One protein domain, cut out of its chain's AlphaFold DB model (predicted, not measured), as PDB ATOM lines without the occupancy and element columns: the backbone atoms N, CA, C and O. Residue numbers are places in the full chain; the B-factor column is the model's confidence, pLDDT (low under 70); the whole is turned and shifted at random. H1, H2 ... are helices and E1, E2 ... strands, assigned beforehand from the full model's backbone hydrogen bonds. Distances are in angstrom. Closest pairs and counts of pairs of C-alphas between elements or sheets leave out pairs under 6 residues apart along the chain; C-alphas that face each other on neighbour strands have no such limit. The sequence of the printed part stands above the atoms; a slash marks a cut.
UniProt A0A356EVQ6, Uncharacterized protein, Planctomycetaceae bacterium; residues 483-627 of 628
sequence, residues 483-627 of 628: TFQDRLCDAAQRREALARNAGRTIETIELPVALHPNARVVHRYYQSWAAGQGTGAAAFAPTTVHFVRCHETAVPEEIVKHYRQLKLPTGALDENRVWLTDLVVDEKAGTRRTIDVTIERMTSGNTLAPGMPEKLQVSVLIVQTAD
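Overview. This is residues 483 to 627 of the 628 residues of an uncharacterized protein of Planctomycetaceae bacterium (UniProt A0A356EVQ6). A twisted wall of six antiparallel strands has the long helix H1 crossing one face at its E1 and E2 side, while the short helix H2 is on the opposite face, with most of its pairs of C-alphas within 10 A made to E5 and E4. H1 reaches beyond edge strand E1, and the long loops 530 to 542 and 602 to 613 lie at opposite ends of the longest axis. The printed part has 145 residues with two named helices and six named strands, in the order H1 E1 E2 H2 E3 E4 E5 E6, class mixed; the sheet's order is E1 - E2 - E6 - E5 - E4 - E3. It is only just compact, close to loose, with a radius of gyration of the C-alphas of 17.1 A and spans of 59 by 43 by 25 A.

Along the chain. In the sheet, E1 is residues 520 to 529, 27.6 A long, and E2 is 543 to 554, 33.2 A. E6, residues 614 to 626, is the longest strand at 38.5 A and ends with C-alpha 626 at (104.784, 132.571, 117.193). E5 is residues 591 to 601, 33.1 A, E4 is 577 to 586, 29.1 A, and E3 is 570 to 573, 7.9 A. H1, residues 483 to 501, begins with C-alpha 483 at (109.819, 125.371, 95.726) and spans 27.3 A; H2 is residues 556 to 564, 12.2 A.

Arrangement. E1 and E3 are the edge strands. E1 bends by 55 degrees at residue 523 and E2 by 53 degrees at residue 551. The hairpin E1 and E2 has N 525 and O 547 within hydrogen-bond range at 2.8 A. E2 and E6 have N 548 and O 620 at 2.9 A. E3 E4 E5 E6 form a meander, each strand the antiparallel neighbour of the one before, with N 596 and O 621 at 2.8 A between E5 and E6, N 582 and O 595 at 3.0 A between E4 and E5, and N 571 and O 579 at 2.9 A between E3 and E4. H1 is on the sheet at a height of 6.8 A, across the strands at 89 degrees to E2 on the local plane. It lies over E2 and only just over E1 and E6, with 3 of its C-alphas on each of these two. The closest C-alphas of H1 and E1 are those of Ala 492 and Tyr 525, 5.1 A apart. H2 is on the sheet on the opposite face; its closest C-alphas to E5 are those of Tyr 563 and Val 597, 7.7 A apart. In H1 and H2 every O i to N i+4 pair is within hydrogen-bond range.

Size, cuts and confidence. The C-alphas of Gly 536 and Ala 609, the two farthest apart, are 58.8 A from each other. The printed part has no cut. The links H1 to E1, E1 to E2 and E5 to E6 are long. Mean pLDDT of the printed part is 83.9; residues 530 to 538, 570 to 574, 603 to 610 and 627 are under 70.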
ATOM      1  N   THR A 483     110.907 124.767  96.504       91.38
ATOM      2  CA  THR A 483     109.819 125.371  95.726       91.38
ATOM      3  C   THR A 483     109.429 126.728  96.305       91.38
ATOM      4  O   THR A 483     109.179 127.679  95.563       91.38
ATOM      5  N   PHE A 484     109.420 126.847  97.634       91.81
ATOM      6  CA  PHE A 484     109.151 128.112  98.305       91.81
ATOM      7  C   PHE A 484     110.273 129.135  98.082       91.81
ATOM      8  O   PHE A 484     109.991 130.277  97.722       91.81
ATOM      9  N   GLN A 485     111.542 128.731  98.211       93.75
ATOM     10  CA  GLN A 485     112.707 129.571  97.904       93.75
ATOM     11  C   GLN A 485     112.662 130.124  96.474       93.75
ATOM     12  O   GLN A 485     112.920 131.310  96.272       93.75
ATOM     13  N   ASP A 486     112.306 129.304  95.487       92.06
ATOM     14  CA  ASP A 486     112.209 129.762  94.102       92.06
ATOM     15  C   ASP A 486     111.067 130.758  93.899       92.06
ATOM     16  O   ASP A 486     111.271 131.802  93.283       92.06
ATOM     17  N   ARG A 487     109.884 130.497  94.473       91.62
ATOM     18  CA  ARG A 487     108.753 131.441  94.412       91.62
ATOM     19  C   ARG A 487     109.108 132.793  95.040       91.62
ATOM     20  O   ARG A 487     108.743 133.835  94.497       91.62
ATOM     21  N   LEU A 488     109.837 132.786  96.158       93.56
ATOM     22  CA  LEU A 488     110.317 134.004  96.821       93.56
ATOM     23  C   LEU A 488     111.410 134.713  96.014       93.56
ATOM     24  O   LEU A 488     111.472 135.940  96.025       93.56
ATOM     25  N   CYS A 489     112.244 133.967  95.287       93.19
ATOM     26  CA  CYS A 489     113.217 134.529  94.356       93.19
ATOM     27  C   CYS A 489     112.525 135.279  93.211       93.19
ATOM     28  O   CYS A 489     112.853 136.437  92.948       93.19
ATOM     29  N   ASP A 490     111.511 134.668  92.594       92.25
ATOM     30  CA  ASP A 490     110.718 135.297  91.531       92.25
ATOM     31  C   ASP A 490     110.004 136.562  92.047       92.25
ATOM     32  O   ASP A 490     109.982 137.604  91.382       92.25
ATOM     33  N   ALA A 491     109.454 136.499  93.264       91.62
ATOM     34  CA  ALA A 491     108.831 137.644  93.925       91.62
ATOM     35  C   ALA A 491     109.836 138.771  94.214       91.62
ATOM     36  O   ALA A 491     109.562 139.936  93.916       91.62
ATOM     37  N   ALA A 492     111.026 138.439  94.727       92.38
ATOM     38  CA  ALA A 492     112.109 139.395  94.951       92.38
ATOM     39  C   ALA A 492     112.506 140.109  93.652       92.38
ATOM     40  O   ALA A 492     112.575 141.337  93.619       92.38
ATOM     41  N   GLN A 493     112.685 139.359  92.561       92.31
ATOM     42  CA  GLN A 493     113.026 139.908  91.247       92.31
ATOM     43  C   GLN A 493     111.984 140.910  90.743       92.31
ATOM     44  O   GLN A 493     112.344 141.976  90.232       92.31
ATOM     45  N   ARG A 494     110.692 140.597  90.905       90.00
ATOM     46  CA  ARG A 494     109.606 141.521  90.547       90.00
ATOM     47  C   ARG A 494     109.612 142.772  91.412       90.00
ATOM     48  O   ARG A 494     109.560 143.869  90.856       90.00
ATOM     49  N   ARG A 495     109.728 142.635  92.738       88.50
ATOM     50  CA  ARG A 495     109.822 143.778  93.662       88.50
ATOM     51  C   ARG A 495     111.006 144.678  93.308       88.50
ATOM     52  O   ARG A 495     110.855 145.893  93.221       88.50
ATOM     53  N   GLU A 496     112.161 144.089  93.012       89.81
ATOM     54  CA  GLU A 496     113.370 144.793  92.569       89.81
ATOM     55  C   GLU A 496     113.191 145.485  91.217       89.81
ATOM     56  O   GLU A 496     113.683 146.598  91.024       89.81
ATOM     57  N   ALA A 497     112.496 144.867  90.262       89.00
ATOM     58  CA  ALA A 497     112.171 145.499  88.986       89.00
ATOM     59  C   ALA A 497     111.207 146.684  89.161       89.00
ATOM     60  O   ALA A 497     111.464 147.762  88.624       89.00
ATOM     61  N   LEU A 498     110.146 146.521  89.955       88.06
ATOM     62  CA  LEU A 498     109.178 147.578  90.256       88.06
ATOM     63  C   LEU A 498     109.824 148.752  90.999       88.06
ATOM     64  O   LEU A 498     109.613 149.904  90.624       88.06
ATOM     65  N   ALA A 499     110.658 148.474  92.003       87.38
ATOM     66  CA  ALA A 499     111.387 149.498  92.742       87.38
ATOM     67  C   ALA A 499     112.344 150.279  91.829       87.38
ATOM     68  O   ALA A 499     112.324 151.511  91.840       87.38
ATOM     69  N   ARG A 500     113.104 149.582  90.967       89.12
ATOM     70  CA  ARG A 500     113.971 150.219  89.959       89.12
ATOM     71  C   ARG A 500     113.182 151.114  89.006       89.12
ATOM     72  O   ARG A 500     113.585 152.252  88.790       89.12
ATOM     73  N   ASN A 501     112.049 150.637  88.492       90.62
ATOM     74  CA  ASN A 501     111.184 151.418  87.602       90.62
ATOM     75  C   ASN A 501     110.591 152.653  88.301       90.62
ATOM     76  O   ASN A 501     110.403 153.688  87.669       90.62
ATOM     77  N   ALA A 502     110.336 152.564  89.608       90.44
ATOM     78  CA  ALA A 502     109.839 153.664  90.429       90.44
ATOM     79  C   ALA A 502     110.947 154.588  90.981       90.44
ATOM     80  O   ALA A 502     110.636 155.515  91.730       90.44
ATOM     81  N   GLY A 503     112.227 154.334  90.675       87.62
ATOM     82  CA  GLY A 503     113.360 155.084  91.233       87.62
ATOM     83  C   GLY A 503     113.533 154.922  92.750       87.62
ATOM     84  O   GLY A 503     114.118 155.788  93.396       87.62
ATOM     85  N   ARG A 504     113.004 153.840  93.334       87.19
ATOM     86  CA  ARG A 504     113.070 153.540  94.771       87.19
ATOM     87  C   ARG A 504     114.142 152.494  95.060       87.19
ATOM     88  O   ARG A 504     114.363 151.570  94.280       87.19
ATOM     89  N   THR A 505     114.773 152.609  96.221       77.75
ATOM     90  CA  THR A 505     115.645 151.573  96.784       77.75
ATOM     91  C   THR A 505     114.840 150.641  97.679       77.75
ATOM     92  O   THR A 505     114.021 151.110  98.467       77.75
ATOM     93  N   ILE A 506     115.085 149.334  97.586       75.75
ATOM     94  CA  ILE A 506     114.493 148.361  98.512       75.75
ATOM     95  C   ILE A 506     115.208 148.455  99.854       75.75
ATOM     96  O   ILE A 506     116.440 148.457  99.918       75.75
ATOM     97  N   GLU A 507     114.419 148.546 100.918       74.06
ATOM     98  CA  GLU A 507     114.911 148.592 102.285       74.06
ATOM     99  C   GLU A 507     115.724 147.329 102.607       74.06
ATOM    100  O   GLU A 507     115.330 146.204 102.294       74.06
ATOM    101  N   THR A 508     116.903 147.518 103.201       75.94
ATOM    102  CA  THR A 508     117.745 146.399 103.627       75.94
ATOM    103  C   THR A 508     117.402 146.061 105.064       75.94
ATOM    104  O   THR A 508     117.737 146.813 105.972       75.94
ATOM    105  N   ILE A 509     116.746 144.923 105.253       78.62
ATOM    106  CA  ILE A 509     116.409 144.399 106.574       78.62
ATOM    107  C   ILE A 509     117.518 143.450 107.019       78.62
ATOM    108  O   ILE A 509     118.003 142.634 106.228       78.62
ATOM    109  N   GLU A 510     117.938 143.578 108.277       81.31
ATOM    110  CA  GLU A 510     118.956 142.708 108.858       81.31
ATOM    111  C   GLU A 510     118.471 141.256 108.896       81.31
ATOM    112  O   GLU A 510     117.342 140.948 109.284       81.31
ATOM    113  N   LEU A 511     119.344 140.347 108.464       82.62
ATOM    114  CA  LEU A 511     119.085 138.920 108.554       82.62
ATOM    115  C   LEU A 511     119.383 138.422 109.969       82.62
ATOM    116  O   LEU A 511     120.414 138.783 110.536       82.62
ATOM    117  N   PRO A 512     118.575 137.492 110.504       83.06
ATOM    118  CA  PRO A 512     118.842 136.883 111.805       83.06
ATOM    119  C   PRO A 512     120.004 135.868 111.772       83.06
ATOM    120  O   PRO A 512     120.287 135.222 112.781       83.06
ATOM    121  N   VAL A 513     120.675 135.711 110.624       84.94
ATOM    122  CA  VAL A 513     121.890 134.908 110.446       84.94
ATOM    123  C   VAL A 513     122.932 135.697 109.659       84.94
ATOM    124  O   VAL A 513     122.603 136.420 108.718       84.94
ATOM    125  N   ALA A 514     124.202 135.527 110.025       88.44
ATOM    126  CA  ALA A 514     125.309 136.089 109.263       88.44
ATOM    127  C   ALA A 514     125.466 135.339 107.932       88.44
ATOM    128  O   ALA A 514     125.438 134.108 107.893       88.44
ATOM    129  N   LEU A 515     125.630 136.090 106.844       89.69
ATOM    130  CA  LEU A 515     126.011 135.538 105.548       89.69
ATOM    131  C   LEU A 515     127.525 135.319 105.497       89.69
ATOM    132  O   LEU A 515     128.283 135.958 106.233       89.69
ATOM    133  N   HIS A 516     127.967 134.454 104.584       90.69
ATOM    134  CA  HIS A 516     129.391 134.273 104.343       90.69
ATOM    135  C   HIS A 516     130.050 135.609 103.923       90.69
ATOM    136  O   HIS A 516     129.434 136.368 103.169       90.69
ATOM    137  N   PRO A 517     131.277 135.939 104.379       87.06
ATOM    138  CA  PRO A 517     131.869 137.267 104.172       87.06
ATOM    139  C   PRO A 517     132.002 137.712 102.711       87.06
ATOM    140  O   PRO A 517     131.964 138.909 102.436       87.06
ATOM    141  N   ASN A 518     132.137 136.767 101.775       87.88
ATOM    142  CA  ASN A 518     132.247 137.067 100.343       87.88
ATOM    143  C   ASN A 518     130.915 136.888  99.588       87.88
ATOM    144  O   ASN A 518     130.892 136.950  98.356       87.88
ATOM    145  N   ALA A 519     129.807 136.657 100.298       90.06
ATOM    146  CA  ALA A 519     128.503 136.448  99.688       90.06
ATOM    147  C   ALA A 519     128.009 137.736  99.019       90.06
ATOM    148  O   ALA A 519     127.738 138.747  99.673       90.06
ATOM    149  N   ARG A 520     127.823 137.697  97.695       92.38
ATOM    150  CA  ARG A 520     127.177 138.788  96.965       92.38
ATOM    151  C   ARG A 520     125.679 138.543  96.925       92.38
ATOM    152  O   ARG A 520     125.220 137.695  96.161       92.38
ATOM    153  N   VAL A 521     124.917 139.310  97.696       91.31
ATOM    154  CA  VAL A 521     123.451 139.238  97.663       91.31
ATOM    155  C   VAL A 521     122.930 139.673  96.292       91.31
ATOM    156  O   VAL A 521     123.286 140.743  95.801       91.31
ATOM    157  N   VAL A 522     122.112 138.821  95.677       92.25
ATOM    158  CA  VAL A 522     121.506 139.035  94.357       92.25
ATOM    159  C   VAL A 522     120.031 139.375  94.488       92.25
ATOM    160  O   VAL A 522     119.593 140.314  93.839       92.25
ATOM    161  N   HIS A 523     119.308 138.649  95.344       92.94
ATOM    162  CA  HIS A 523     117.884 138.876  95.580       92.94
ATOM    163  C   HIS A 523     117.560 138.880  97.067       92.94
ATOM    164  O   HIS A 523     118.134 138.092  97.832       92.94
ATOM    165  N   ARG A 524     116.625 139.746  97.466       92.38
ATOM    166  CA  ARG A 524     116.093 139.801  98.834       92.38
ATOM    167  C   ARG A 524     114.573 139.834  98.832       92.38
ATOM    168  O   ARG A 524     113.958 140.612  98.112       92.38
ATOM    169  N   TYR A 525     113.981 139.043  99.714       92.75
ATOM    170  CA  TYR A 525     112.564 139.104 100.020       92.75
ATOM    171  C   TYR A 525     112.368 139.142 101.532       92.75
ATOM    172  O   TYR A 525     112.975 138.373 102.280       92.75
ATOM    173  N   TYR A 526     111.492 140.037 101.970       92.00
ATOM    174  CA  TYR A 526     111.038 140.119 103.345       92.00
ATOM    175  C   TYR A 526     109.529 140.325 103.374       92.00
ATOM    176  O   TYR A 526     108.987 141.118 102.601       92.00
ATOM    177  N   GLN A 527     108.872 139.624 104.289       89.25
ATOM    178  CA  GLN A 527     107.469 139.834 104.612       89.25
ATOM    179  C   GLN A 527     107.263 139.565 106.099       89.25
ATOM    180  O   GLN A 527     107.771 138.576 106.624       89.25
ATOM    181  N   SER A 528     106.486 140.414 106.766       87.94
ATOM    182  CA  SER A 528     106.027 140.164 108.130       87.94
ATOM    183  C   SER A 528     104.526 140.399 108.221       87.94
ATOM    184  O   SER A 528     104.020 141.411 107.732       87.94
ATOM    185  N   TRP A 529     103.823 139.439 108.811       82.88
ATOM    186  CA  TRP A 529     102.428 139.554 109.208       82.88
ATOM    187  C   TRP A 529     102.379 139.871 110.696       82.88
ATOM    188  O   TRP A 529     102.824 139.072 111.525       82.88
ATOM    189  N   ALA A 530     101.854 141.046 111.028       69.75
ATOM    190  CA  ALA A 530     101.579 141.405 112.410       69.75
ATOM    191  C   ALA A 530     100.306 140.697 112.899       69.75
ATOM    192  O   ALA A 530      99.401 140.418 112.109       69.75
ATOM    193  N   ALA A 531     100.220 140.455 114.212       60.28
ATOM    194  CA  ALA A 531      98.992 139.970 114.834       60.28
ATOM    195  C   ALA A 531      97.824 140.913 114.491       60.28
ATOM    196  O   ALA A 531      97.935 142.125 114.679       60.28
ATOM    197  N   GLY A 532      96.719 140.362 113.982       53.84
ATOM    198  CA  GLY A 532      95.520 141.139 113.648       53.84
ATOM    199  C   GLY A 532      95.459 141.694 112.220       53.84
ATOM    200  O   GLY A 532      94.551 142.465 111.919       53.84
ATOM    201  N   GLN A 533      96.364 141.305 111.311       62.41
ATOM    202  CA  GLN A 533      96.077 141.421 109.875       62.41
ATOM    203  C   GLN A 533      94.963 140.418 109.518       62.41
ATOM    204  O   GLN A 533      95.214 139.224 109.396       62.41
ATOM    205  N   GLY A 534      93.716 140.896 109.449       55.84
ATOM    206  CA  GLY A 534      92.493 140.094 109.280       55.84
ATOM    207  C   GLY A 534      91.442 140.419 110.352       55.84
ATOM    208  O   GLY A 534      91.693 141.226 111.244       55.84
ATOM    209  N   THR A 535      90.255 139.816 110.278       44.62
ATOM    210  CA  THR A 535      89.163 140.038 111.249       44.62
ATOM    211  C   THR A 535      88.813 138.748 111.992       44.62
ATOM    212  O   THR A 535      88.603 137.722 111.352       44.62
ATOM    213  N   GLY A 536      88.706 138.799 113.327       54.22
ATOM    214  CA  GLY A 536      88.230 137.671 114.147       54.22
ATOM    215  C   GLY A 536      89.177 136.459 114.187       54.22
ATOM    216  O   GLY A 536      90.396 136.618 114.150       54.22
ATOM    217  N   ALA A 537      88.627 135.243 114.248       52.09
ATOM    218  CA  ALA A 537      89.344 133.962 114.194       52.09
ATOM    219  C   ALA A 537      90.035 133.693 112.839       52.09
ATOM    220  O   ALA A 537      90.853 132.781 112.721       52.09
ATOM    221  N   ALA A 538      89.766 134.524 111.827       59.88
ATOM    222  CA  ALA A 538      90.490 134.546 110.559       59.88
ATOM    223  C   ALA A 538      91.701 135.498 110.542       59.88
ATOM    224  O   ALA A 538      92.329 135.683 109.496       59.88
ATOM    225  N   ALA A 539      92.040 136.119 111.677       76.69
ATOM    226  CA  ALA A 539      93.253 136.914 111.794       76.69
ATOM    227  C   ALA A 539      94.490 136.071 111.459       76.69
ATOM    228  O   ALA A 539      94.631 134.928 111.906       76.69
ATOM    229  N   PHE A 540      95.403 136.649 110.679       84.06
ATOM    230  CA  PHE A 540      96.623 135.956 110.309       84.06
ATOM    231  C   PHE A 540      97.499 135.743 111.539       84.06
ATOM    232  O   PHE A 540      97.776 136.663 112.314       84.06
ATOM    233  N   ALA A 541      97.963 134.510 111.689       87.06
ATOM    234  CA  ALA A 541      98.939 134.132 112.678       87.06
ATOM    235  C   ALA A 541     100.265 134.854 112.384       87.06
ATOM    236  O   ALA A 541     100.751 134.817 111.241       87.06
ATOM    237  N   PRO A 542     100.892 135.476 113.397       88.88
ATOM    238  CA  PRO A 542     102.139 136.204 113.224       88.88
ATOM    239  C   PRO A 542     103.203 135.354 112.541       88.88
ATOM    240  O   PRO A 542     103.488 134.225 112.957       88.88
ATOM    241  N   THR A 543     103.765 135.890 111.459       92.06
ATOM    242  CA  THR A 543     104.729 135.167 110.623       92.06
ATOM    243  C   THR A 543     105.703 136.132 110.002       92.06
ATOM    244  O   THR A 543     105.299 137.133 109.421       92.06
ATOM    245  N   THR A 544     106.987 135.823 110.093       93.19
ATOM    246  CA  THR A 544     108.033 136.595 109.427       93.19
ATOM    247  C   THR A 544     108.822 135.688 108.502       93.19
ATOM    248  O   THR A 544     109.244 134.602 108.895       93.19
ATOM    249  N   VAL A 545     109.011 136.142 107.268       94.19
ATOM    250  CA  VAL A 545     109.755 135.450 106.220       94.19
ATOM    251  C   VAL A 545     110.936 136.319 105.825       94.19
ATOM    252  O   VAL A 545     110.760 137.453 105.381       94.19
ATOM    253  N   HIS A 546     112.136 135.762 105.940       95.12
ATOM    254  CA  HIS A 546     113.350 136.317 105.360       95.12
ATOM    255  C   HIS A 546     113.856 135.361 104.291       95.12
ATOM    256  O   HIS A 546     114.087 134.184 104.563       95.12
ATOM    257  N   PHE A 547     114.075 135.869 103.087       95.69
ATOM    258  CA  PHE A 547     114.717 135.117 102.024       95.69
ATOM    259  C   PHE A 547     115.810 135.946 101.368       95.69
ATOM    260  O   PHE A 547     115.610 137.112 101.021       95.69
ATOM    261  N   VAL A 548     116.972 135.325 101.184       95.25
ATOM    262  CA  VAL A 548     118.100 135.925 100.482       95.25
ATOM    263  C   VAL A 548     118.767 134.898  99.586       95.25
ATOM    264  O   VAL A 548     119.110 133.804 100.028       95.25
ATOM    265  N   ARG A 549     119.015 135.290  98.334       95.38
ATOM    266  CA  ARG A 549     119.844 134.533  97.394       95.38
ATOM    267  C   ARG A 549     121.157 135.265  97.159       95.38
ATOM    268  O   ARG A 549     121.166 136.452  96.832       95.38
ATOM    269  N   CYS A 550     122.261 134.549  97.322       94.62
ATOM    270  CA  CYS A 550     123.620 135.040  97.153       94.62
ATOM    271  C   CYS A 550     124.340 134.267  96.053       94.62
ATOM    272  O   CYS A 550     124.138 133.065  95.900       94.62
ATOM    273  N   HIS A 551     125.229 134.948  95.333       94.00
ATOM    274  CA  HIS A 551     126.218 134.313  94.469       94.00
ATOM    275  C   HIS A 551     127.602 134.477  95.081       94.00
ATOM    276  O   HIS A 551     127.963 135.565  95.535       94.00
ATOM    277  N   GLU A 552     128.390 133.414  95.035       91.06
ATOM    278  CA  GLU A 552     129.747 133.411  95.554       91.06
ATOM    279  C   GLU A 552     130.686 132.594  94.659       91.06
ATOM    280  O   GLU A 552     130.252 131.729  93.903       91.06
ATOM    281  N   THR A 553     131.983 132.905  94.695       90.56
ATOM    282  CA  THR A 553     133.034 132.057  94.121       90.56
ATOM    283  C   THR A 553     133.954 131.600  95.243       90.56
ATOM    284  O   THR A 553     134.744 132.395  95.742       90.56
ATOM    285  N   ALA A 554     133.814 130.344  95.663       89.12
ATOM    286  CA  ALA A 554     134.502 129.793  96.831       89.12
ATOM    287  C   ALA A 554     134.611 128.269  96.746       89.12
ATOM    288  O   ALA A 554     133.986 127.638  95.890       89.12
ATOM    289  N   VAL A 555     135.401 127.667  97.635       87.75
ATOM    290  CA  VAL A 555     135.449 126.208  97.771       87.75
ATOM    291  C   VAL A 555     134.146 125.745  98.451       87.75
ATOM    292  O   VAL A 555     133.847 126.213  99.552       87.75
ATOM    293  N   PRO A 556     133.359 124.824  97.858       85.88
ATOM    294  CA  PRO A 556     132.060 124.409  98.405       85.88
ATOM    295  C   PRO A 556     132.116 123.954  99.869       85.88
ATOM    296  O   PRO A 556     131.241 124.282 100.667       85.88
ATOM    297  N   GLU A 557     133.178 123.242 100.244       85.31
ATOM    298  CA  GLU A 557     133.401 122.754 101.607       85.31
ATOM    299  C   GLU A 557     133.564 123.890 102.627       85.31
ATOM    300  O   GLU A 557     133.116 123.754 103.767       85.31
ATOM    301  N   GLU A 558     134.157 125.021 102.231       88.25
ATOM    302  CA  GLU A 558     134.308 126.200 103.092       88.25
ATOM    303  C   GLU A 558     132.957 126.863 103.359       88.25
ATOM    304  O   GLU A 558     132.650 127.189 104.509       88.25
ATOM    305  N   ILE A 559     132.111 126.970 102.330       89.00
ATOM    306  CA  ILE A 559     130.751 127.509 102.455       89.00
ATOM    307  C   ILE A 559     129.892 126.605 103.335       89.00
ATOM    308  O   ILE A 559     129.268 127.070 104.291       89.00
ATOM    309  N   VAL A 560     129.918 125.292 103.087       87.69
ATOM    310  CA  VAL A 560     129.220 124.315 103.933       87.69
ATOM    311  C   VAL A 560     129.723 124.402 105.377       87.69
ATOM    312  O   VAL A 560     128.920 124.404 106.310       87.69
ATOM    313  N   LYS A 561     131.041 124.513 105.592       87.75
ATOM    314  CA  LYS A 561     131.631 124.659 106.929       87.75
ATOM    315  C   LYS A 561     131.169 125.938 107.620       87.75
ATOM    316  O   LYS A 561     130.892 125.875 108.814       87.75
ATOM    317  N   HIS A 562     131.078 127.061 106.908       90.06
ATOM    318  CA  HIS A 562     130.576 128.321 107.454       90.06
ATOM    319  C   HIS A 562     129.143 128.168 107.965       90.06
ATOM    320  O   HIS A 562     128.890 128.382 109.148       90.06
ATOM    321  N   TYR A 563     128.217 127.702 107.124       87.75
ATOM    322  CA  TYR A 563     126.815 127.565 107.526       87.75
ATOM    323  C   TYR A 563     126.587 126.444 108.551       87.75
ATOM    324  O   TYR A 563     125.688 126.545 109.380       87.75
ATOM    325  N   ARG A 564     127.456 125.427 108.615       84.31
ATOM    326  CA  ARG A 564     127.458 124.445 109.715       84.31
ATOM    327  C   ARG A 564     127.813 125.043 111.077       84.31
ATOM    328  O   ARG A 564     127.450 124.453 112.093       84.31
ATOM    329  N   GLN A 565     128.473 126.204 111.146       83.31
ATOM    330  CA  GLN A 565     128.706 126.893 112.427       83.31
ATOM    331  C   GLN A 565     127.393 127.338 113.084       83.31
ATOM    332  O   GLN A 565     127.338 127.464 114.306       83.31
ATOM    333  N   LEU A 566     126.317 127.471 112.298       78.94
ATOM    334  CA  LEU A 566     124.954 127.689 112.789       78.94
ATOM    335  C   LEU A 566     124.338 126.431 113.435       78.94
ATOM    336  O   LEU A 566     123.188 126.472 113.854       78.94
ATOM    337  N   LYS A 567     125.096 125.328 113.536       80.06
ATOM    338  CA  LYS A 567     124.684 124.021 114.082       80.06
ATOM    339  C   LYS A 567     123.547 123.341 113.312       80.06
ATOM    340  O   LYS A 567     122.919 122.433 113.843       80.06
ATOM    341  N   LEU A 568     123.343 123.723 112.053       76.00
ATOM    342  CA  LEU A 568     122.337 123.115 111.186       76.00
ATOM    343  C   LEU A 568     122.757 121.677 110.822       76.00
ATOM    344  O   LEU A 568     123.862 121.489 110.288       76.00
ATOM    345  N   PRO A 569     121.926 120.652 111.086       73.00
ATOM    346  CA  PRO A 569     122.185 119.308 110.594       73.00
ATOM    347  C   PRO A 569     122.184 119.277 109.059       73.00
ATOM    348  O   PRO A 569     121.545 120.082 108.379       73.00
ATOM    349  N   THR A 570     122.961 118.346 108.497       66.62
ATOM    350  CA  THR A 570     122.994 118.137 107.041       66.62
ATOM    351  C   THR A 570     121.771 117.324 106.631       66.62
ATOM    352  O   THR A 570     121.552 116.248 107.186       66.62
ATOM    353  N   GLY A 571     120.984 117.860 105.700       62.81
ATOM    354  CA  GLY A 571     119.848 117.186 105.084       62.81
ATOM    355  C   GLY A 571     120.271 116.344 103.877       62.81
ATOM    356  O   GLY A 571     121.301 115.666 103.907       62.81
ATOM    357  N   ALA A 572     119.459 116.383 102.817       60.19
ATOM    358  CA  ALA A 572     119.717 115.691 101.557       60.19
ATOM    359  C   ALA A 572     120.983 116.227 100.859       60.19
ATOM    360  O   ALA A 572     121.242 117.434 100.829       60.19
ATOM    361  N   LEU A 573     121.775 115.303 100.315       61.12
ATOM    362  CA  LEU A 573     123.009 115.566  99.581       61.12
ATOM    363  C   LEU A 573     122.887 114.922  98.201       61.12
ATOM    364  O   LEU A 573     122.724 113.704  98.113       61.12
ATOM    365  N   ASP A 574     123.023 115.721  97.149       68.38
ATOM    366  CA  ASP A 574     123.468 115.229  95.847       68.38
ATOM    367  C   ASP A 574     124.849 115.835  95.518       68.38
ATOM    368  O   ASP A 574     125.397 116.631  96.285       68.38
ATOM    369  N   GLU A 575     125.478 115.418  94.417       70.19
ATOM    370  CA  GLU A 575     126.835 115.875  94.064       70.19
ATOM    371  C   GLU A 575     126.917 117.394  93.783       70.19
ATOM    372  O   GLU A 575     127.986 118.005  93.912       70.19
ATOM    373  N   ASN A 576     125.788 118.022  93.449       80.69
ATOM    374  CA  ASN A 576     125.686 119.409  93.001       80.69
ATOM    375  C   ASN A 576     124.985 120.338  94.001       80.69
ATOM    376  O   ASN A 576     125.083 121.560  93.853       80.69
ATOM    377  N   ARG A 577     124.314 119.782  95.013       86.56
ATOM    378  CA  ARG A 577     123.449 120.501  95.940       86.56
ATOM    379  C   ARG A 577     123.580 119.970  97.366       86.56
ATOM    380  O   ARG A 577     123.484 118.774  97.634       86.56
ATOM    381  N   VAL A 578     123.752 120.902  98.300       88.56
ATOM    382  CA  VAL A 578     123.745 120.643  99.744       88.56
ATOM    383  C   VAL A 578     122.609 121.425 100.382       88.56
ATOM    384  O   VAL A 578     122.565 122.650 100.266       88.56
ATOM    385  N   TRP A 579     121.733 120.731 101.108       90.38
ATOM    386  CA  TRP A 579     120.695 121.355 101.924       90.38
ATOM    387  C   TRP A 579     121.015 121.201 103.417       90.38
ATOM    388  O   TRP A 579     121.221 120.096 103.928       90.38
ATOM    389  N   LEU A 580     121.096 122.327 104.124       89.75
ATOM    390  CA  LEU A 580     121.254 122.402 105.575       89.75
ATOM    391  C   LEU A 580     119.972 122.983 106.160       89.75
ATOM    392  O   LEU A 580     119.538 124.061 105.755       89.75
ATOM    393  N   THR A 581     119.379 122.290 107.123       90.12
ATOM    394  CA  THR A 581     118.084 122.683 107.682       90.12
ATOM    395  C   THR A 581     118.050 122.462 109.179       90.12
ATOM    396  O   THR A 581     118.515 121.430 109.646       90.12
ATOM    397  N   ASP A 582     117.417 123.366 109.921       88.19
ATOM    398  CA  ASP A 582     117.055 123.127 111.320       88.19
ATOM    399  C   ASP A 582     115.711 123.769 111.687       88.19
ATOM    400  O   ASP A 582     115.231 124.686 111.008       88.19
ATOM    401  N   LEU A 583     115.125 123.284 112.780       90.44
ATOM    402  CA  LEU A 583     114.006 123.903 113.480       90.44
ATOM    403  C   LEU A 583     114.499 124.364 114.853       90.44
ATOM    404  O   LEU A 583     114.782 123.554 115.734       90.44
ATOM    405  N   VAL A 584     114.551 125.676 115.051       89.06
ATOM    406  CA  VAL A 584     114.920 126.282 116.329       89.06
ATOM    407  C   VAL A 584     113.647 126.664 117.075       89.06
ATOM    408  O   VAL A 584     112.857 127.474 116.589       89.06
ATOM    409  N   VAL A 585     113.470 126.092 118.263       86.31
ATOM    410  CA  VAL A 585     112.385 126.427 119.194       86.31
ATOM    411  C   VAL A 585     112.964 127.315 120.292       86.31
ATOM    412  O   VAL A 585     113.878 126.901 121.005       86.31
ATOM    413  N   ASP A 586     112.465 128.544 120.406       85.38
ATOM    414  CA  ASP A 586     112.787 129.453 121.506       85.38
ATOM    415  C   ASP A 586     111.617 129.486 122.492       85.38
ATOM    416  O   ASP A 586     110.680 130.272 122.350       85.38
ATOM    417  N   GLU A 587     111.695 128.625 123.508       82.50
ATOM    418  CA  GLU A 587     110.679 128.502 124.560       82.50
ATOM    419  C   GLU A 587     110.490 129.801 125.362       82.50
ATOM    420  O   GLU A 587     109.413 130.043 125.899       82.50
ATOM    421  N   LYS A 588     111.522 130.653 125.466       78.81
ATOM    422  CA  LYS A 588     111.440 131.901 126.244       78.81
ATOM    423  C   LYS A 588     110.740 133.000 125.468       78.81
ATOM    424  O   LYS A 588     109.984 133.769 126.054       78.81
ATOM    425  N   ALA A 589     111.042 133.098 124.177       80.00
ATOM    426  CA  ALA A 589     110.390 134.047 123.286       80.00
ATOM    427  C   ALA A 589     109.009 133.559 122.828       80.00
ATOM    428  O   ALA A 589     108.256 134.356 122.273       80.00
ATOM    429  N   GLY A 590     108.693 132.274 123.026       85.19
ATOM    430  CA  GLY A 590     107.505 131.652 122.455       85.19
ATOM    431  C   GLY A 590     107.541 131.775 120.937       85.19
ATOM    432  O   GLY A 590     106.618 132.316 120.340       85.19
ATOM    433  N   THR A 591     108.645 131.366 120.300       88.69
ATOM    434  CA  THR A 591     108.755 131.394 118.833       88.69
ATOM    435  C   THR A 591     109.368 130.115 118.289       88.69
ATOM    436  O   THR A 591     110.266 129.520 118.889       88.69
ATOM    437  N   ARG A 592     108.909 129.711 117.106       92.19
ATOM    438  CA  ARG A 592     109.503 128.626 116.325       92.19
ATOM    439  C   ARG A 592     110.014 129.200 115.019       92.19
ATOM    440  O   ARG A 592     109.309 129.950 114.347       92.19
ATOM    441  N   ARG A 593     111.247 128.863 114.651       93.00
ATOM    442  CA  ARG A 593     111.835 129.305 113.386       93.00
ATOM    443  C   ARG A 593     112.513 128.170 112.647       93.00
ATOM    444  O   ARG A 593     113.244 127.380 113.243       93.00
ATOM    445  N   THR A 594     112.313 128.118 111.343       93.94
ATOM    446  CA  THR A 594     113.059 127.233 110.454       93.94
ATOM    447  C   THR A 594     114.165 128.018 109.784       93.94
ATOM    448  O   THR A 594     113.980 129.183 109.436       93.94
ATOM    449  N   ILE A 595     115.322 127.384 109.616       93.88
ATOM    450  CA  ILE A 595     116.438 127.932 108.847       93.88
ATOM    451  C   ILE A 595     116.769 126.910 107.770       93.88
ATOM    452  O   ILE A 595     117.089 125.769 108.090       93.88
ATOM    453  N   ASP A 596     116.689 127.331 106.514       94.06
ATOM    454  CA  ASP A 596     116.912 126.520 105.324       94.06
ATOM    455  C   ASP A 596     118.005 127.161 104.476       94.06
ATOM    456  O   ASP A 596     117.812 128.243 103.920       94.06
ATOM    457  N   VAL A 597     119.154 126.497 104.378       93.56
ATOM    458  CA  VAL A 597     120.286 126.933 103.561       93.56
ATOM    459  C   VAL A 597     120.515 125.922 102.448       93.56
ATOM    460  O   VAL A 597     120.898 124.781 102.704       93.56
ATOM    461  N   THR A 598     120.316 126.362 101.212       92.94
ATOM    462  CA  THR A 598     120.538 125.567 100.003       92.94
ATOM    463  C   THR A 598     121.774 126.091  99.286       92.94
ATOM    464  O   THR A 598     121.831 127.273  98.947       92.94
ATOM    465  N   ILE A 599     122.769 125.232  99.073       91.69
ATOM    466  CA  ILE A 599     124.029 125.552  98.390       91.69
ATOM    467  C   ILE A 599     124.085 124.737  97.102       91.69
ATOM    468  O   ILE A 599     124.127 123.512  97.156       91.69
ATOM    469  N   GLU A 600     124.117 125.411  95.958       90.94
ATOM    470  CA  GLU A 600     124.072 124.803  94.625       90.94
ATOM    471  C   GLU A 600     125.269 125.228  93.778       90.94
ATOM    472  O   GLU A 600     125.643 126.405  93.735       90.94
ATOM    473  N   ARG A 601     125.856 124.274  93.055       88.62
ATOM    474  CA  ARG A 601     126.905 124.540  92.063       88.62
ATOM    475  C   ARG A 601     126.274 125.077  90.776       88.62
ATOM    476  O   ARG A 601     125.425 124.423  90.183       88.62
ATOM    477  N   MET A 602     126.712 126.248  90.308       82.62
ATOM    478  CA  MET A 602     126.159 126.873  89.092       82.62
ATOM    479  C   MET A 602     126.709 126.286  87.781       82.62
ATOM    480  O   MET A 602     126.134 126.508  86.717       82.62
ATOM    481  N   THR A 603     127.842 125.582  87.814       69.81
ATOM    482  CA  THR A 603     128.456 124.978  86.621       69.81
ATOM    483  C   THR A 603     127.976 123.542  86.445       69.81
ATOM    484  O   THR A 603     128.425 122.642  87.146       69.81
ATOM    485  N   SER A 604     127.083 123.318  85.482       54.81
ATOM    486  CA  SER A 604     126.658 121.981  85.079       54.81
ATOM    487  C   SER A 604     127.759 121.283  84.270       54.81
ATOM    488  O   SER A 604     128.202 121.776  83.234       54.81
ATOM    489  N   GLY A 605     128.203 120.112  84.734       53.16
ATOM    490  CA  GLY A 605     128.856 119.114  83.877       53.16
ATOM    491  C   GLY A 605     130.332 118.802  84.127       53.16
ATOM    492  O   GLY A 605     130.791 117.805  83.593       53.16
ATOM    493  N   ASN A 606     131.059 119.565  84.946       52.25
ATOM    494  CA  ASN A 606     132.391 119.181  85.432       52.25
ATOM    495  C   ASN A 606     132.567 119.733  86.849       52.25
ATOM    496  O   ASN A 606     132.821 120.928  87.011       52.25
ATOM    497  N   THR A 607     132.439 118.883  87.868       59.03
ATOM    498  CA  THR A 607     132.979 119.187  89.199       59.03
ATOM    499  C   THR A 607     134.457 119.522  89.020       59.03
ATOM    500  O   THR A 607     135.213 118.736  88.439       59.03
ATOM    501  N   LEU A 608     134.876 120.724  89.434       59.50
ATOM    502  CA  LEU A 608     136.300 121.043  89.425       59.50
ATOM    503  C   LEU A 608     137.000 120.098  90.410       59.50
ATOM    504  O   LEU A 608     136.369 119.513  91.295       59.50
ATOM    505  N   ALA A 609     138.313 119.915  90.242       66.19
ATOM    506  CA  ALA A 609     139.087 119.092  91.165       66.19
ATOM    507  C   ALA A 609     138.805 119.517  92.627       66.19
ATOM    508  O   ALA A 609     138.694 120.722  92.883       66.19
ATOM    509  N   PRO A 610     138.684 118.566  93.577       68.81
ATOM    510  CA  PRO A 610     138.413 118.875  94.979       68.81
ATOM    511  C   PRO A 610     139.326 119.991  95.503       68.81
ATOM    512  O   PRO A 610     140.536 119.959  95.278       68.81
ATOM    513  N   GLY A 611     138.746 120.984  96.180       74.94
ATOM    514  CA  GLY A 611     139.476 122.141  96.711       74.94
ATOM    515  C   GLY A 611     139.622 123.336  95.758       74.94
ATOM    516  O   GLY A 611     140.208 124.341  96.154       74.94
ATOM    517  N   MET A 612     139.092 123.275  94.533       81.94
ATOM    518  CA  MET A 612     139.060 124.434  93.631       81.94
ATOM    519  C   MET A 612     137.840 125.332  93.899       81.94
ATOM    520  O   MET A 612     136.763 124.828  94.229       81.94
ATOM    521  N   PRO A 613     137.978 126.663  93.753       84.75
ATOM    522  CA  PRO A 613     136.861 127.582  93.905       84.75
ATOM    523  C   PRO A 613     135.868 127.433  92.749       84.75
ATOM    524  O   PRO A 613     136.245 127.425  91.576       84.75
ATOM    525  N   GLU A 614     134.584 127.371  93.086       88.06
ATOM    526  CA  GLU A 614     133.476 127.208  92.149       88.06
ATOM    527  C   GLU A 614     132.447 128.323  92.307       88.06
ATOM    528  O   GLU A 614     132.350 128.955  93.358       88.06
ATOM    529  N   LYS A 615     131.656 128.560  91.254       90.12
ATOM    530  CA  LYS A 615     130.514 129.473  91.323       90.12
ATOM    531  C   LYS A 615     129.364 128.781  92.044       90.12
ATOM    532  O   LYS A 615     128.818 127.801  91.540       90.12
ATOM    533  N   LEU A 616     128.988 129.329  93.189       91.56
ATOM    534  CA  LEU A 616     127.971 128.792  94.079       91.56
ATOM    535  C   LEU A 616     126.797 129.757  94.198       91.56
ATOM    536  O   LEU A 616     126.984 130.965  94.365       91.56
ATOM    537  N   GLN A 617     125.593 129.209  94.122       94.00
ATOM    538  CA  GLN A 617     124.360 129.869  94.520       94.00
ATOM    539  C   GLN A 617     124.030 129.424  95.945       94.00
ATOM    540  O   GLN A 617     123.963 128.232  96.223       94.00
ATOM    541  N   VAL A 618     123.824 130.381  96.847       94.31
ATOM    542  CA  VAL A 618     123.398 130.114  98.224       94.31
ATOM    543  C   VAL A 618     122.049 130.777  98.451       94.31
ATOM    544  O   VAL A 618     121.946 132.000  98.378       94.31
ATOM    545  N   SER A 619     121.020 129.985  98.732       95.38
ATOM    546  CA  SER A 619     119.696 130.473  99.122       95.38
ATOM    547  C   SER A 619     119.503 130.251 100.618       95.38
ATOM    548  O   SER A 619     119.663 129.133 101.097       95.38
ATOM    549  N   VAL A 620     119.169 131.310 101.352       95.19
ATOM    550  CA  VAL A 620     118.860 131.270 102.785       95.19
ATOM    551  C   VAL A 620     117.400 131.666 102.960       95.19
ATOM    552  O   VAL A 620     117.028 132.791 102.628       95.19
ATOM    553  N   LEU A 621     116.585 130.753 103.480       95.94
ATOM    554  CA  LEU A 621     115.192 130.977 103.856       95.94
ATOM    555  C   LEU A 621     115.051 130.822 105.367       95.94
ATOM    556  O   LEU A 621     115.502 129.838 105.948       95.94
ATOM    557  N   ILE A 622     114.408 131.796 105.998       95.62
ATOM    558  CA  ILE A 622     114.077 131.770 107.415       95.62
ATOM    559  C   ILE A 622     112.605 132.107 107.551       95.62
ATOM    560  O   ILE A 622     112.171 133.178 107.126       95.62
ATOM    561  N   VAL A 623     111.852 131.195 108.152       95.69
ATOM    562  CA  VAL A 623     110.449 131.418 108.495       95.69
ATOM    563  C   VAL A 623     110.325 131.344 110.000       95.69
ATOM    564  O   VAL A 623     110.752 130.366 110.604       95.69
ATOM    565  N   GLN A 624     109.747 132.374 110.602       94.19
ATOM    566  CA  GLN A 624     109.506 132.451 112.034       94.19
ATOM    567  C   GLN A 624     108.016 132.634 112.295       94.19
ATOM    568  O   GLN A 624     107.389 133.520 111.717       94.19
ATOM    569  N   THR A 625     107.475 131.826 113.197       92.38
ATOM    570  CA  THR A 625     106.104 131.916 113.698       92.38
ATOM    571  C   THR A 625     106.115 132.091 115.216       92.38
ATOM    572  O   THR A 625     107.088 131.735 115.893       92.38
ATOM    573  N   ALA A 626     105.038 132.659 115.759       85.19
ATOM    574  CA  ALA A 626     104.784 132.571 117.193       85.19
ATOM    575  C   ALA A 626     104.564 131.096 117.581       85.19
ATOM    576  O   ALA A 626     103.945 130.327 116.840       85.19
ATOM    577  N   ASP A 627     105.143 130.694 118.705       67.38
ATOM    578  CA  ASP A 627     104.890 129.409 119.339       67.38
ATOM    579  C   ASP A 627     103.607 129.541 120.158       67.38
ATOM    580  O   ASP A 627     103.497 130.433 121.000       67.38
TER     581      ASP A 627